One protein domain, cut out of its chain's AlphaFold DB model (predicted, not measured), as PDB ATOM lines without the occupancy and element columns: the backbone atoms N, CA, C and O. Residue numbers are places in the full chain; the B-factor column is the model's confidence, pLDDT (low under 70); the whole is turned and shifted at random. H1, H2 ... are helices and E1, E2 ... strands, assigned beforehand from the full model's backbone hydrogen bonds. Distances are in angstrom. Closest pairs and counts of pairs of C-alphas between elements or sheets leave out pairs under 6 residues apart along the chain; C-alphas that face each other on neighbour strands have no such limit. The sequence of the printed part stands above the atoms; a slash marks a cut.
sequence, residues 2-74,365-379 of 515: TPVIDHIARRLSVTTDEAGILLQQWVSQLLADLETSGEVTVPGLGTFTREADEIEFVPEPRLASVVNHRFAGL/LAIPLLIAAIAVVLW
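This is residues 2 to 74 and 365 to 379 of the 515 residues of the protein "SPOR domain-containing protein" of Rhodothermales bacterium (UniProt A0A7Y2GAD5). A C-shaped frame: the long helix H2 joins a small sheet of three strands at one end to H1 at the other, where H1 and H2 make a corner, and H4 lies in the space between H1 and the sheet. H3 follows the sheet's edge strand E3, and residues 68 to 74 stick out. The printed part has 88 residues, with four named helices and three named strands in the order H1, H2, E1, E2, E3, H3, H4 along the chain; the sheet is E1 - E2 - E3, antiparallel, and the class is mixed, helices and strands. The whole is only just compact, close to loose, with a radius of gyration of the C-alphas of 14.1 A and spans of 38 by 36 by 23 A.

E1, residues 39 to 42, E2, residues 46 to 51, and E3, residues 54 to 59, form a meander, each strand the antiparallel neighbour of the one before, in two hairpins. N 40 and O 48 are 2.8 A apart, and N 49 and O 56 2.9 A, within hydrogen-bond range. H2, residues 16 to 37, is on one face, two layers, at a height over the sheet of 12.3 A; its closest C-alphas to E1 are Leu 34 and Val 40, 5.5 A. H1, residues 2 to 12, touches residues 16 to 23 of H2, about perpendicular at 87 degrees, closest at the C-alphas of Ala 9 and Ala 19, 5.1 A. H4, residues 365 to 379, only grazes the sheet and only just touches H1, with 3 pairs of C-alphas within 8 A, closest at Val 4 and Ala 375, 6.0 A. H3, residues 61 to 70, only grazes the sheet. Every O i to N i+4 pair is within hydrogen-bond range in H1, H2 and H3, and 10 of 11 in H4.

H2 spans 31.5 A from C-alpha 16 at (139.802, 159.719, 111.986), H4 21.7 A, and E2 and E3 16.0 A each. H4 ends at C-alpha 379, (126.953, 152.716, 117.557).

The C-alphas of Thr 36 and Gly 73 are the two farthest apart, 39.6 A. Residues 75 to 364 are not printed; C-alphas 74 and 365 are 27.7 A apart across the cut. The links that are printed whole are tight. Residue 2 and residues 69 to 74 and 365 to 367 have pLDDT under 70.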
ATOM      1  N   THR A   2     130.988 158.168 108.344       65.12
ATOM      2  CA  THR A   2     131.776 158.949 109.317       65.12
ATOM      3  C   THR A   2     131.474 158.711 110.809       65.12
ATOM      4  O   THR A   2     132.435 158.659 111.571       65.12
ATOM      5  N   PRO A   3     130.222 158.480 111.278       83.88
ATOM      6  CA  PRO A   3     129.962 158.517 112.722       83.88
ATOM      7  C   PRO A   3     130.648 157.398 113.518       83.88
ATOM      8  O   PRO A   3     130.909 157.580 114.704       83.88
ATOM      9  N   VAL A   4     130.951 156.257 112.889       84.75
ATOM     10  CA  VAL A   4     131.626 155.132 113.557       84.75
ATOM     11  C   VAL A   4     133.129 155.346 113.613       84.75
ATOM     12  O   VAL A   4     133.724 155.161 114.670       84.75
ATOM     13  N   ILE A   5     133.733 155.804 112.515       91.19
ATOM     14  CA  ILE A   5     135.171 156.085 112.459       91.19
ATOM     15  C   ILE A   5     135.523 157.195 113.456       91.19
ATOM     16  O   ILE A   5     136.446 157.030 114.244       91.19
ATOM     17  N   ASP A   6     134.719 158.261 113.523       92.00
ATOM     18  CA  ASP A   6     134.898 159.340 114.505       92.00
ATOM     19  C   ASP A   6     134.719 158.861 115.954       92.00
ATOM     20  O   ASP A   6     135.272 159.437 116.896       92.00
ATOM     21  N   HIS A   7     133.909 157.822 116.173       87.25
ATOM     22  CA  HIS A   7     133.771 157.225 117.494       87.25
ATOM     23  C   HIS A   7     135.018 156.419 117.873       87.25
ATOM     24  O   HIS A   7     135.563 156.619 118.958       87.25
ATOM     25  N   ILE A   8     135.496 155.559 116.971       90.69
ATOM     26  CA  ILE A   8     136.716 154.766 117.165       90.69
ATOM     27  C   ILE A   8     137.917 155.693 117.388       90.69
ATOM     28  O   ILE A   8     138.654 155.508 118.352       90.69
ATOM     29  N   ALA A   9     138.053 156.735 116.564       95.19
ATOM     30  CA  ALA A   9     139.097 157.750 116.668       95.19
ATOM     31  C   ALA A   9     139.141 158.383 118.063       95.19
ATOM     32  O   ALA A   9     140.170 158.355 118.735       95.19
ATOM     33  N   ARG A  10     137.991 158.859 118.559       94.81
ATOM     34  CA  ARG A  10     137.892 159.431 119.910       94.81
ATOM     35  C   ARG A  10     138.203 158.423 121.007       94.81
ATOM     36  O   ARG A  10     138.844 158.789 121.984       94.81
ATOM     37  N   ARG A  11     137.744 157.176 120.876       93.62
ATOM     38  CA  ARG A  11     137.921 156.173 121.932       93.62
ATOM     39  C   ARG A  11     139.356 155.663 122.023       93.62
ATOM     40  O   ARG A  11     139.841 155.438 123.126       93.62
ATOM     41  N   LEU A  12     140.026 155.519 120.885       95.12
ATOM     42  CA  LEU A  12     141.424 155.091 120.805       95.12
ATOM     43  C   LEU A  12     142.411 156.267 120.860       95.12
ATOM     44  O   LEU A  12     143.613 156.042 120.896       95.12
ATOM     45  N   SER A  13     141.916 157.510 120.898       96.56
ATOM     46  CA  SER A  13     142.730 158.735 120.826       96.56
ATOM     47  C   SER A  13     143.618 158.806 119.574       96.56
ATOM     48  O   SER A  13     144.732 159.321 119.625       96.56
ATOM     49  N   VAL A  14     143.110 158.299 118.449       97.69
ATOM     50  CA  VAL A  14     143.768 158.333 117.133       97.69
ATOM     51  C   VAL A  14     143.040 159.292 116.194       97.69
ATOM     52  O   VAL A  14     141.929 159.746 116.475       97.69
ATOM     53  N   THR A  15     143.656 159.620 115.062       97.12
ATOM     54  CA  THR A  15     142.992 160.441 114.036       97.12
ATOM     55  C   THR A  15     141.866 159.663 113.343       97.12
ATOM     56  O   THR A  15     141.879 158.434 113.311       97.12
ATOM     57  N   THR A  16     140.883 160.362 112.761       95.62
ATOM     58  CA  THR A  16     139.802 159.719 111.986       95.62
ATOM     59  C   THR A  16     140.358 158.860 110.844       95.62
ATOM     60  O   THR A  16     139.887 157.744 110.637       95.62
ATOM     61  N   ASP A  17     141.399 159.322 110.149       94.81
ATOM     62  CA  ASP A  17     142.019 158.560 109.058       94.81
ATOM     63  C   ASP A  17     142.680 157.271 109.570       94.81
ATOM     64  O   ASP A  17     142.479 156.194 109.008       94.81
ATOM     65  N   GLU A  18     143.407 157.355 110.686       95.75
ATOM     66  CA  GLU A  18     144.047 156.203 111.329       95.75
ATOM     67  C   GLU A  18     143.022 155.190 111.854       95.75
ATOM     68  O   GLU A  18     143.163 153.990 111.617       95.75
ATOM     69  N   ALA A  19     141.936 155.657 112.476       95.50
ATOM     70  CA  ALA A  19     140.820 154.800 112.871       95.50
ATOM     71  C   ALA A  19     140.201 154.068 111.669       95.50
ATOM     72  O   ALA A  19     139.824 152.901 111.784       95.50
ATOM     73  N   GLY A  20     140.118 154.733 110.511       92.88
ATOM     74  CA  GLY A  20     139.649 154.128 109.267       92.88
ATOM     75  C   GLY A  20     140.560 152.994 108.793       92.88
ATOM     76  O   GLY A  20     140.071 151.909 108.474       92.88
ATOM     77  N   ILE A  21     141.878 153.218 108.811       95.56
ATOM     78  CA  ILE A  21     142.882 152.210 108.439       95.56
ATOM     79  C   ILE A  21     142.820 151.006 109.387       95.56
ATOM     80  O   ILE A  21     142.759 149.866 108.923       95.56
ATOM     81  N   LEU A  22     142.772 151.243 110.702       95.12
ATOM     82  CA  LEU A  22     142.697 150.182 111.711       95.12
ATOM     83  C   LEU A  22     141.426 149.338 111.563       95.12
ATOM     84  O   LEU A  22     141.494 148.109 111.597       95.12
ATOM     85  N   LEU A  23     140.273 149.980 111.346       94.44
ATOM     86  CA  LEU A  23     139.012 149.274 111.124       94.44
ATOM     87  C   LEU A  23     139.072 148.415 109.856       94.44
ATOM     88  O   LEU A  23     138.656 147.257 109.874       94.44
ATOM     89  N   GLN A  24     139.612 148.955 108.761       93.88
ATOM     90  CA  GLN A  24     139.745 148.218 107.507       93.88
ATOM     91  C   GLN A  24     140.697 147.022 107.641       93.88
ATOM     92  O   GLN A  24     140.405 145.943 107.116       93.88
ATOM     93  N   GLN A  25     141.810 147.188 108.359       96.06
ATOM     94  CA  GLN A  25     142.760 146.112 108.624       96.06
ATOM     95  C   GLN A  25     142.118 144.996 109.454       96.06
ATOM     96  O   GLN A  25     142.238 143.826 109.098       96.06
ATOM     97  N   TRP A  26     141.385 145.351 110.510       95.62
ATOM     98  CA  TRP A  26     140.686 144.382 111.352       95.62
ATOM     99  C   TRP A  26     139.611 143.598 110.581       95.62
ATOM    100  O   TRP A  26     139.572 142.373 110.668       95.62
ATOM    101  N   VAL A  27     138.796 144.267 109.754       95.00
ATOM    102  CA  VAL A  27     137.802 143.587 108.896       95.00
ATOM    103  C   VAL A  27     138.479 142.660 107.884       95.00
ATOM    104  O   VAL A  27     138.002 141.553 107.650       95.00
ATOM    105  N   SER A  28     139.598 143.087 107.296       95.31
ATOM    106  CA  SER A  28     140.349 142.257 106.346       95.31
ATOM    107  C   SER A  28     140.908 141.000 107.016       95.31
ATOM    108  O   SER A  28     140.852 139.926 106.425       95.31
ATOM    109  N   GLN A  29     141.385 141.118 108.261       96.62
ATOM    110  CA  GLN A  29     141.843 139.974 109.047       96.62
ATOM    111  C   GLN A  29     140.693 139.006 109.348       96.62
ATOM    112  O   GLN A  29     140.836 137.816 109.097       96.62
ATOM    113  N   LEU A  30     139.531 139.510 109.783       96.75
ATOM    114  CA  LEU A  30     138.348 138.674 110.023       96.75
ATOM    115  C   LEU A  30     137.921 137.892 108.777       96.75
ATOM    116  O   LEU A  30     137.569 136.721 108.879       96.75
ATOM    117  N   LEU A  31     137.950 138.526 107.602       95.69
ATOM    118  CA  LEU A  31     137.612 137.856 106.345       95.69
ATOM    119  C   LEU A  31     138.636 136.778 105.977       95.69
ATOM    120  O   LEU A  31     138.237 135.705 105.537       95.69
ATOM    121  N   ALA A  32     139.930 137.037 106.185       96.19
ATOM    122  CA  ALA A  32     140.983 136.051 105.952       96.19
ATOM    123  C   ALA A  32     140.871 134.854 106.914       96.19
ATOM    124  O   ALA A  32     141.008 133.700 106.498       96.19
ATOM    125  N   ASP A  33     140.564 135.116 108.186       97.50
ATOM    126  CA  ASP A  33     140.339 134.077 109.190       97.50
ATOM    127  C   ASP A  33     139.096 133.249 108.830       97.50
ATOM    128  O   ASP A  33     139.146 132.020 108.879       97.50
ATOM    129  N   LEU A  34     138.020 133.894 108.365       97.12
ATOM    130  CA  LEU A  34     136.789 133.232 107.920       97.12
ATOM    131  C   LEU A  34     137.003 132.400 106.648       97.12
ATOM    132  O   LEU A  34     136.425 131.327 106.513       97.12
ATOM    133  N   GLU A  35     137.852 132.857 105.727       95.75
ATOM    134  CA  GLU A  35     138.264 132.084 104.546       95.75
ATOM    135  C   GLU A  35     139.071 130.843 104.903       95.75
ATOM    136  O   GLU A  35     138.940 129.810 104.249       95.75
ATOM    137  N   THR A  36     139.902 130.948 105.935       97.31
ATOM    138  CA  THR A  36     140.816 129.876 106.331       97.31
ATOM    139  C   THR A  36     140.118 128.821 107.186       97.31
ATOM    140  O   THR A  36     140.351 127.628 107.009       97.31
ATOM    141  N   SER A  37     139.277 129.255 108.124       97.62
ATOM    142  CA  SER A  37     138.656 128.390 109.134       97.62
ATOM    143  C   SER A  37     137.206 128.016 108.826       97.62
ATOM    144  O   SER A  37     136.713 127.026 109.359       97.62
ATOM    145  N   GLY A  38     136.515 128.790 107.984       97.19
ATOM    146  CA  GLY A  38     135.071 128.678 107.765       97.19
ATOM    147  C   GLY A  38     134.216 129.279 108.888       97.19
ATOM    148  O   GLY A  38     133.023 129.492 108.680       97.19
ATOM    149  N   GLU A  39     134.802 129.604 110.045       97.88
ATOM    150  CA  GLU A  39     134.087 130.120 111.213       97.88
ATOM    151  C   GLU A  39     134.976 131.042 112.061       97.88
ATOM    152  O   GLU A  39     136.060 130.663 112.496       97.88
ATOM    153  N   VAL A  40     134.490 132.246 112.366       98.25
ATOM    154  CA  VAL A  40     135.192 133.210 113.222       98.25
ATOM    155  C   VAL A  40     134.256 133.747 114.292       98.25
ATOM    156  O   VAL A  40     133.225 134.346 113.992       98.25
ATOM    157  N   THR A  41     134.645 133.594 115.556       97.62
ATOM    158  CA  THR A  41     133.909 134.153 116.696       97.62
ATOM    159  C   THR A  41     134.548 135.458 117.159       97.62
ATOM    160  O   THR A  41     135.732 135.497 117.492       97.62
ATOM    161  N   VAL A  42     133.750 136.528 117.223       96.94
ATOM    162  CA  VAL A  42     134.146 137.833 117.763       96.94
ATOM    163  C   VAL A  42     133.490 138.020 119.137       96.94
ATOM    164  O   VAL A  42     132.271 138.213 119.201       96.94
ATOM    165  N   PRO A  43     134.263 137.990 120.240       94.19
ATOM    166  CA  PRO A  43     133.718 138.112 121.590       94.19
ATOM    167  C   PRO A  43     132.878 139.381 121.781       94.19
ATOM    168  O   PRO A  43     133.297 140.478 121.412       94.19
ATOM    169  N   GLY A  44     131.693 139.238 122.374       88.56
ATOM    170  CA  GLY A  44     130.738 140.323 122.605       88.56
ATOM    171  C   GLY A  44     129.883 140.698 121.389       88.56
ATOM    172  O   GLY A  44     128.940 141.475 121.535       88.56
ATOM    173  N   LEU A  45     130.190 140.157 120.206       94.31
ATOM    174  CA  LEU A  45     129.475 140.404 118.954       94.31
ATOM    175  C   LEU A  45     128.697 139.156 118.530       94.31
ATOM    176  O   LEU A  45     127.467 139.172 118.494       94.31
ATOM    177  N   GLY A  46     129.401 138.068 118.239       96.75
ATOM    178  CA  GLY A  46     128.806 136.840 117.726       96.75
ATOM    179  C   GLY A  46     129.764 136.053 116.850       96.75
ATOM    180  O   GLY A  46     130.959 136.345 116.783       96.75
ATOM    181  N   THR A  47     129.214 135.062 116.170       97.69
ATOM    182  CA  THR A  47     129.953 134.130 115.327       97.69
ATOM    183  C   THR A  47     129.578 134.355 113.871       97.69
ATOM    184  O   THR A  47     128.402 134.468 113.534       97.69
ATOM    185  N   PHE A  48     130.591 134.451 113.018       97.81
ATOM    186  CA  PHE A  48     130.451 134.468 111.572       97.81
ATOM    187  C   PHE A  48     130.785 133.081 111.042       97.81
ATOM    188  O   PHE A  48     131.890 132.595 111.273       97.81
ATOM    189  N   THR A  49     129.859 132.469 110.322       97.88
ATOM    190  CA  THR A  49     130.035 131.180 109.648       97.88
ATOM    191  C   THR A  49     129.937 131.394 108.148       97.88
ATOM    192  O   THR A  49     129.113 132.173 107.671       97.88
ATOM    193  N   ARG A  50     130.802 130.737 107.374       96.81
ATOM    194  CA  ARG A  50     130.764 130.793 105.911       96.81
ATOM    195  C   ARG A  50     130.255 129.472 105.362       96.81
ATOM    196  O   ARG A  50     130.964 128.470 105.389       96.81
ATOM    197  N   GLU A  51     129.051 129.497 104.807       95.31
ATOM    198  CA  GLU A  51     128.452 128.363 104.108       95.31
ATOM    199  C   GLU A  51     128.471 128.628 102.599       95.31
ATOM    200  O   GLU A  51     127.740 129.467 102.076       95.31
ATOM    201  N   ALA A  52     129.335 127.909 101.878       91.25
ATOM    202  CA  ALA A  52     129.564 128.096 100.443       91.25
ATOM    203  C   ALA A  52     129.936 129.551 100.067       91.25
ATOM    204  O   ALA A  52     131.082 129.962 100.257       91.25
ATOM    205  N   ASP A  53     128.984 130.310  99.520       92.00
ATOM    206  CA  ASP A  53     129.138 131.710  99.096       92.00
ATOM    207  C   ASP A  53     128.350 132.693  99.986       92.00
ATOM    208  O   ASP A  53     128.264 133.884  99.672       92.00
ATOM    209  N   GLU A  54     127.782 132.214 101.094       94.06
ATOM    210  CA  GLU A  54     127.024 133.011 102.053       94.06
ATOM    211  C   GLU A  54     127.779 133.126 103.384       94.06
ATOM    212  O   GLU A  54     128.481 132.207 103.813       94.06
ATOM    213  N   ILE A  55     127.673 134.296 104.017       95.12
ATOM    214  CA  ILE A  55     128.196 134.542 105.361       95.12
ATOM    215  C   ILE A  55     126.989 134.678 106.278       95.12
ATOM    216  O   ILE A  55     126.228 135.641 106.168       95.12
ATOM    217  N   GLU A  56     126.833 133.725 107.183       96.25
ATOM    218  CA  GLU A  56     125.851 133.770 108.252       96.25
ATOM    219  C   GLU A  56     126.458 134.467 109.476       96.25
ATOM    220  O   GLU A  56     127.638 134.303 109.794       96.25
ATOM    221  N   PHE A  57     125.654 135.280 110.162       96.62
ATOM    222  CA  PHE A  57     126.034 135.906 111.424       96.62
ATOM    223  C   PHE A  57     125.067 135.486 112.525       96.62
ATOM    224  O   PHE A  57     123.886 135.840 112.502       96.62
ATOM    225  N   VAL A  58     125.598 134.789 113.523       96.50
ATOM    226  CA  VAL A  58     124.872 134.371 114.718       96.50
ATOM    227  C   VAL A  58     125.276 135.293 115.873       96.50
ATOM    228  O   VAL A  58     126.387 135.168 116.395       96.50
ATOM    229  N   PRO A  59     124.422 136.248 116.292       94.25
ATOM    230  CA  PRO A  59     124.770 137.176 117.363       94.25
ATOM    231  C   PRO A  59     124.915 136.448 118.702       94.25
ATOM    232  O   PRO A  59     124.123 135.567 119.039       94.25
ATOM    233  N   GLU A  60     125.878 136.872 119.520       96.31
ATOM    234  CA  GLU A  60     126.024 136.349 120.881       96.31
ATOM    235  C   GLU A  60     124.766 136.695 121.715       96.31
ATOM    236  O   GLU A  60     124.218 137.795 121.556       96.31
ATOM    237  N   PRO A  61     124.299 135.836 122.651       89.44
ATOM    238  CA  PRO A  61     123.090 136.094 123.442       89.44
ATOM    239  C   PRO A  61     123.056 137.461 124.135       89.44
ATOM    240  O   PRO A  61     121.988 138.056 124.282       89.44
ATOM    241  N   ARG A  62     124.221 137.992 124.530       83.19
ATOM    242  CA  ARG A  62     124.343 139.339 125.106       83.19
ATOM    243  C   ARG A  62     123.995 140.425 124.092       83.19
ATOM    244  O   ARG A  62     123.174 141.286 124.401       83.19
ATOM    245  N   LEU A  63     124.556 140.362 122.883       87.38
ATOM    246  CA  LEU A  63     124.230 141.306 121.814       87.38
ATOM    247  C   LEU A  63     122.757 141.180 121.419       87.38
ATOM    248  O   LEU A  63     122.057 142.189 121.349       87.38
ATOM    249  N   ALA A  64     122.269 139.950 121.242       82.56
ATOM    250  CA  ALA A  64     120.868 139.685 120.940       82.56
ATOM    251  C   ALA A  64     119.942 140.273 122.016       82.56
ATOM    252  O   ALA A  64     118.938 140.889 121.680       82.56
ATOM    253  N   SER A  65     120.292 140.154 123.301       74.56
ATOM    254  CA  SER A  65     119.528 140.738 124.406       74.56
ATOM    255  C   SER A  65     119.546 142.268 124.387       74.56
ATOM    256  O   SER A  65     118.488 142.866 124.534       74.56
ATOM    257  N   VAL A  66     120.691 142.919 124.154       77.44
ATOM    258  CA  VAL A  66     120.787 144.394 124.100       77.44
ATOM    259  C   VAL A  66     120.016 144.959 122.905       77.44
ATOM    260  O   VAL A  66     119.238 145.906 123.051       77.44
ATOM    261  N   VAL A  67     120.188 144.349 121.732       76.06
ATOM    262  CA  VAL A  67     119.459 144.696 120.506       76.06
ATOM    263  C   VAL A  67     117.963 144.481 120.726       76.06
ATOM    264  O   VAL A  67     117.174 145.410 120.552       76.06
ATOM    265  N   ASN A  68     117.566 143.305 121.219       70.25
ATOM    266  CA  ASN A  68     116.168 143.006 121.502       70.25
ATOM    267  C   ASN A  68     115.599 143.848 122.633       70.25
ATOM    268  O   ASN A  68     114.415 144.105 122.589       70.25
ATOM    269  N   HIS A  69     116.367 144.307 123.622       67.31
ATOM    270  CA  HIS A  69     115.865 145.209 124.660       67.31
ATOM    271  C   HIS A  69     115.541 146.587 124.091       67.31
ATOM    272  O   HIS A  69     114.521 147.170 124.456       67.31
ATOM    273  N   ARG A  70     116.369 147.091 123.170       53.47
ATOM    274  CA  ARG A  70     116.102 148.347 122.459       53.47
ATOM    275  C   ARG A  70     114.898 148.227 121.526       53.47
ATOM    276  O   ARG A  70     114.134 149.176 121.388       53.47
ATOM    277  N   PHE A  71     114.726 147.060 120.914       55.69
ATOM    278  CA  PHE A  71     113.610 146.755 120.022       55.69
ATOM    279  C   PHE A  71     112.472 145.987 120.715       55.69
ATOM    280  O   PHE A  71     111.539 145.536 120.052       55.69
ATOM    281  N   ALA A  72     112.502 145.865 122.047       46.19
ATOM    282  CA  ALA A  72     111.516 145.116 122.818       46.19
ATOM    283  C   ALA A  72     110.199 145.883 122.761       46.19
ATOM    284  O   ALA A  72     109.987 146.845 123.496       46.19
ATOM    285  N   GLY A  73     109.309 145.448 121.873       47.47
ATOM    286  CA  GLY A  73     108.039 146.118 121.604       47.47
ATOM    287  C   GLY A  73     107.862 146.578 120.160       47.47
ATOM    288  O   GLY A  73     106.748 146.965 119.815       47.47
ATOM    289  N   LEU A  74     108.893 146.487 119.314       47.84
ATOM    290  CA  LEU A  74     108.710 146.520 117.867       47.84
ATOM    291  C   LEU A  74     108.280 145.128 117.406       47.84
ATOM    292  O   LEU A  74     108.937 144.132 117.710       47.84
ATOM    293  N   LEU A 365     128.973 142.829  97.327       58.41
ATOM    294  CA  LEU A 365     127.762 143.226  98.064       58.41
ATOM    295  C   LEU A 365     127.738 142.753  99.526       58.41
ATOM    296  O   LEU A 365     127.121 143.419 100.354       58.41
ATOM    297  N   ALA A 366     128.452 141.680  99.881       59.06
ATOM    298  CA  ALA A 366     128.497 141.187 101.263       59.06
ATOM    299  C   ALA A 366     129.314 142.108 102.194       59.06
ATOM    300  O   ALA A 366     128.907 142.387 103.322       59.06
ATOM    301  N   ILE A 367     130.430 142.656 101.701       67.25
ATOM    302  CA  ILE A 367     131.323 143.544 102.465       67.25
ATOM    303  C   ILE A 367     130.616 144.818 102.975       67.25
ATOM    304  O   ILE A 367     130.723 145.105 104.169       67.25
ATOM    305  N   PRO A 368     129.866 145.594 102.163       72.38
ATOM    306  CA  PRO A 368     129.186 146.785 102.677       72.38
ATOM    307  C   PRO A 368     128.092 146.459 103.704       72.38
ATOM    308  O   PRO A 368     127.860 147.265 104.605       72.38
ATOM    309  N   LEU A 369     127.450 145.290 103.610       72.06
ATOM    310  CA  LEU A 369     126.398 144.873 104.540       72.06
ATOM    311  C   LEU A 369     126.980 144.461 105.901       72.06
ATOM    312  O   LEU A 369     126.475 144.891 106.937       72.06
ATOM    313  N   LEU A 370     128.109 143.748 105.899       72.88
ATOM    314  CA  LEU A 370     128.888 143.446 107.103       72.88
ATOM    315  C   LEU A 370     129.375 144.732 107.797       72.88
ATOM    316  O   LEU A 370     129.209 144.893 109.004       72.88
ATOM    317  N   ILE A 371     129.912 145.689 107.027       74.62
ATOM    318  CA  ILE A 371     130.349 146.992 107.555       74.62
ATOM    319  C   ILE A 371     129.165 147.761 108.158       74.62
ATOM    320  O   ILE A 371     129.314 148.381 109.211       74.62
ATOM    321  N   ALA A 372     127.981 147.710 107.537       73.12
ATOM    322  CA  ALA A 372     126.775 148.334 108.078       73.12
ATOM    323  C   ALA A 372     126.313 147.673 109.391       73.12
ATOM    324  O   ALA A 372     125.980 148.384 110.338       73.12
ATOM    325  N   ALA A 373     126.354 146.341 109.487       72.00
ATOM    326  CA  ALA A 373     126.014 145.616 110.712       72.00
ATOM    327  C   ALA A 373     126.984 145.948 111.862       72.00
ATOM    328  O   ALA A 373     126.547 146.316 112.954       72.00
ATOM    329  N   ILE A 374     128.296 145.930 111.597       76.62
ATOM    330  CA  ILE A 374     129.335 146.302 112.574       76.62
ATOM    331  C   ILE A 374     129.173 147.766 113.011       76.62
ATOM    332  O   ILE A 374     129.273 148.076 114.199       76.62
ATOM    333  N   ALA A 375     128.853 148.667 112.078       76.50
ATOM    334  CA  ALA A 375     128.599 150.072 112.373       76.50
ATOM    335  C   ALA A 375     127.402 150.279 113.317       76.50
ATOM    336  O   ALA A 375     127.472 151.117 114.220       76.50
ATOM    337  N   VAL A 376     126.323 149.511 113.139       78.69
ATOM    338  CA  VAL A 376     125.137 149.562 114.009       78.69
ATOM    339  C   VAL A 376     125.453 149.021 115.403       78.69
ATOM    340  O   VAL A 376     125.068 149.652 116.387       78.69
ATOM    341  N   VAL A 377     126.189 147.908 115.510       75.94
ATOM    342  CA  VAL A 377     126.570 147.325 116.809       75.94
ATOM    343  C   VAL A 377     127.514 148.248 117.583       75.94
ATOM    344  O   VAL A 377     127.273 148.516 118.761       75.94
ATOM    345  N   LEU A 378     128.534 148.806 116.922       71.44
ATOM    346  CA  LEU A 378     129.437 149.783 117.539       71.44
ATOM    347  C   LEU A 378     128.685 151.042 117.973       71.44
ATOM    348  O   LEU A 378     128.866 151.496 119.095       71.44
ATOM    349  N   TRP A 379     127.784 151.583 117.145       76.50
ATOM    350  CA  TRP A 379     126.953 152.716 117.557       76.50
ATOM    351  C   TRP A 379     126.096 152.383 118.791       76.50
ATOM    352  O   TRP A 379     125.973 153.215 119.693       76.50
TER     353      TRP A 379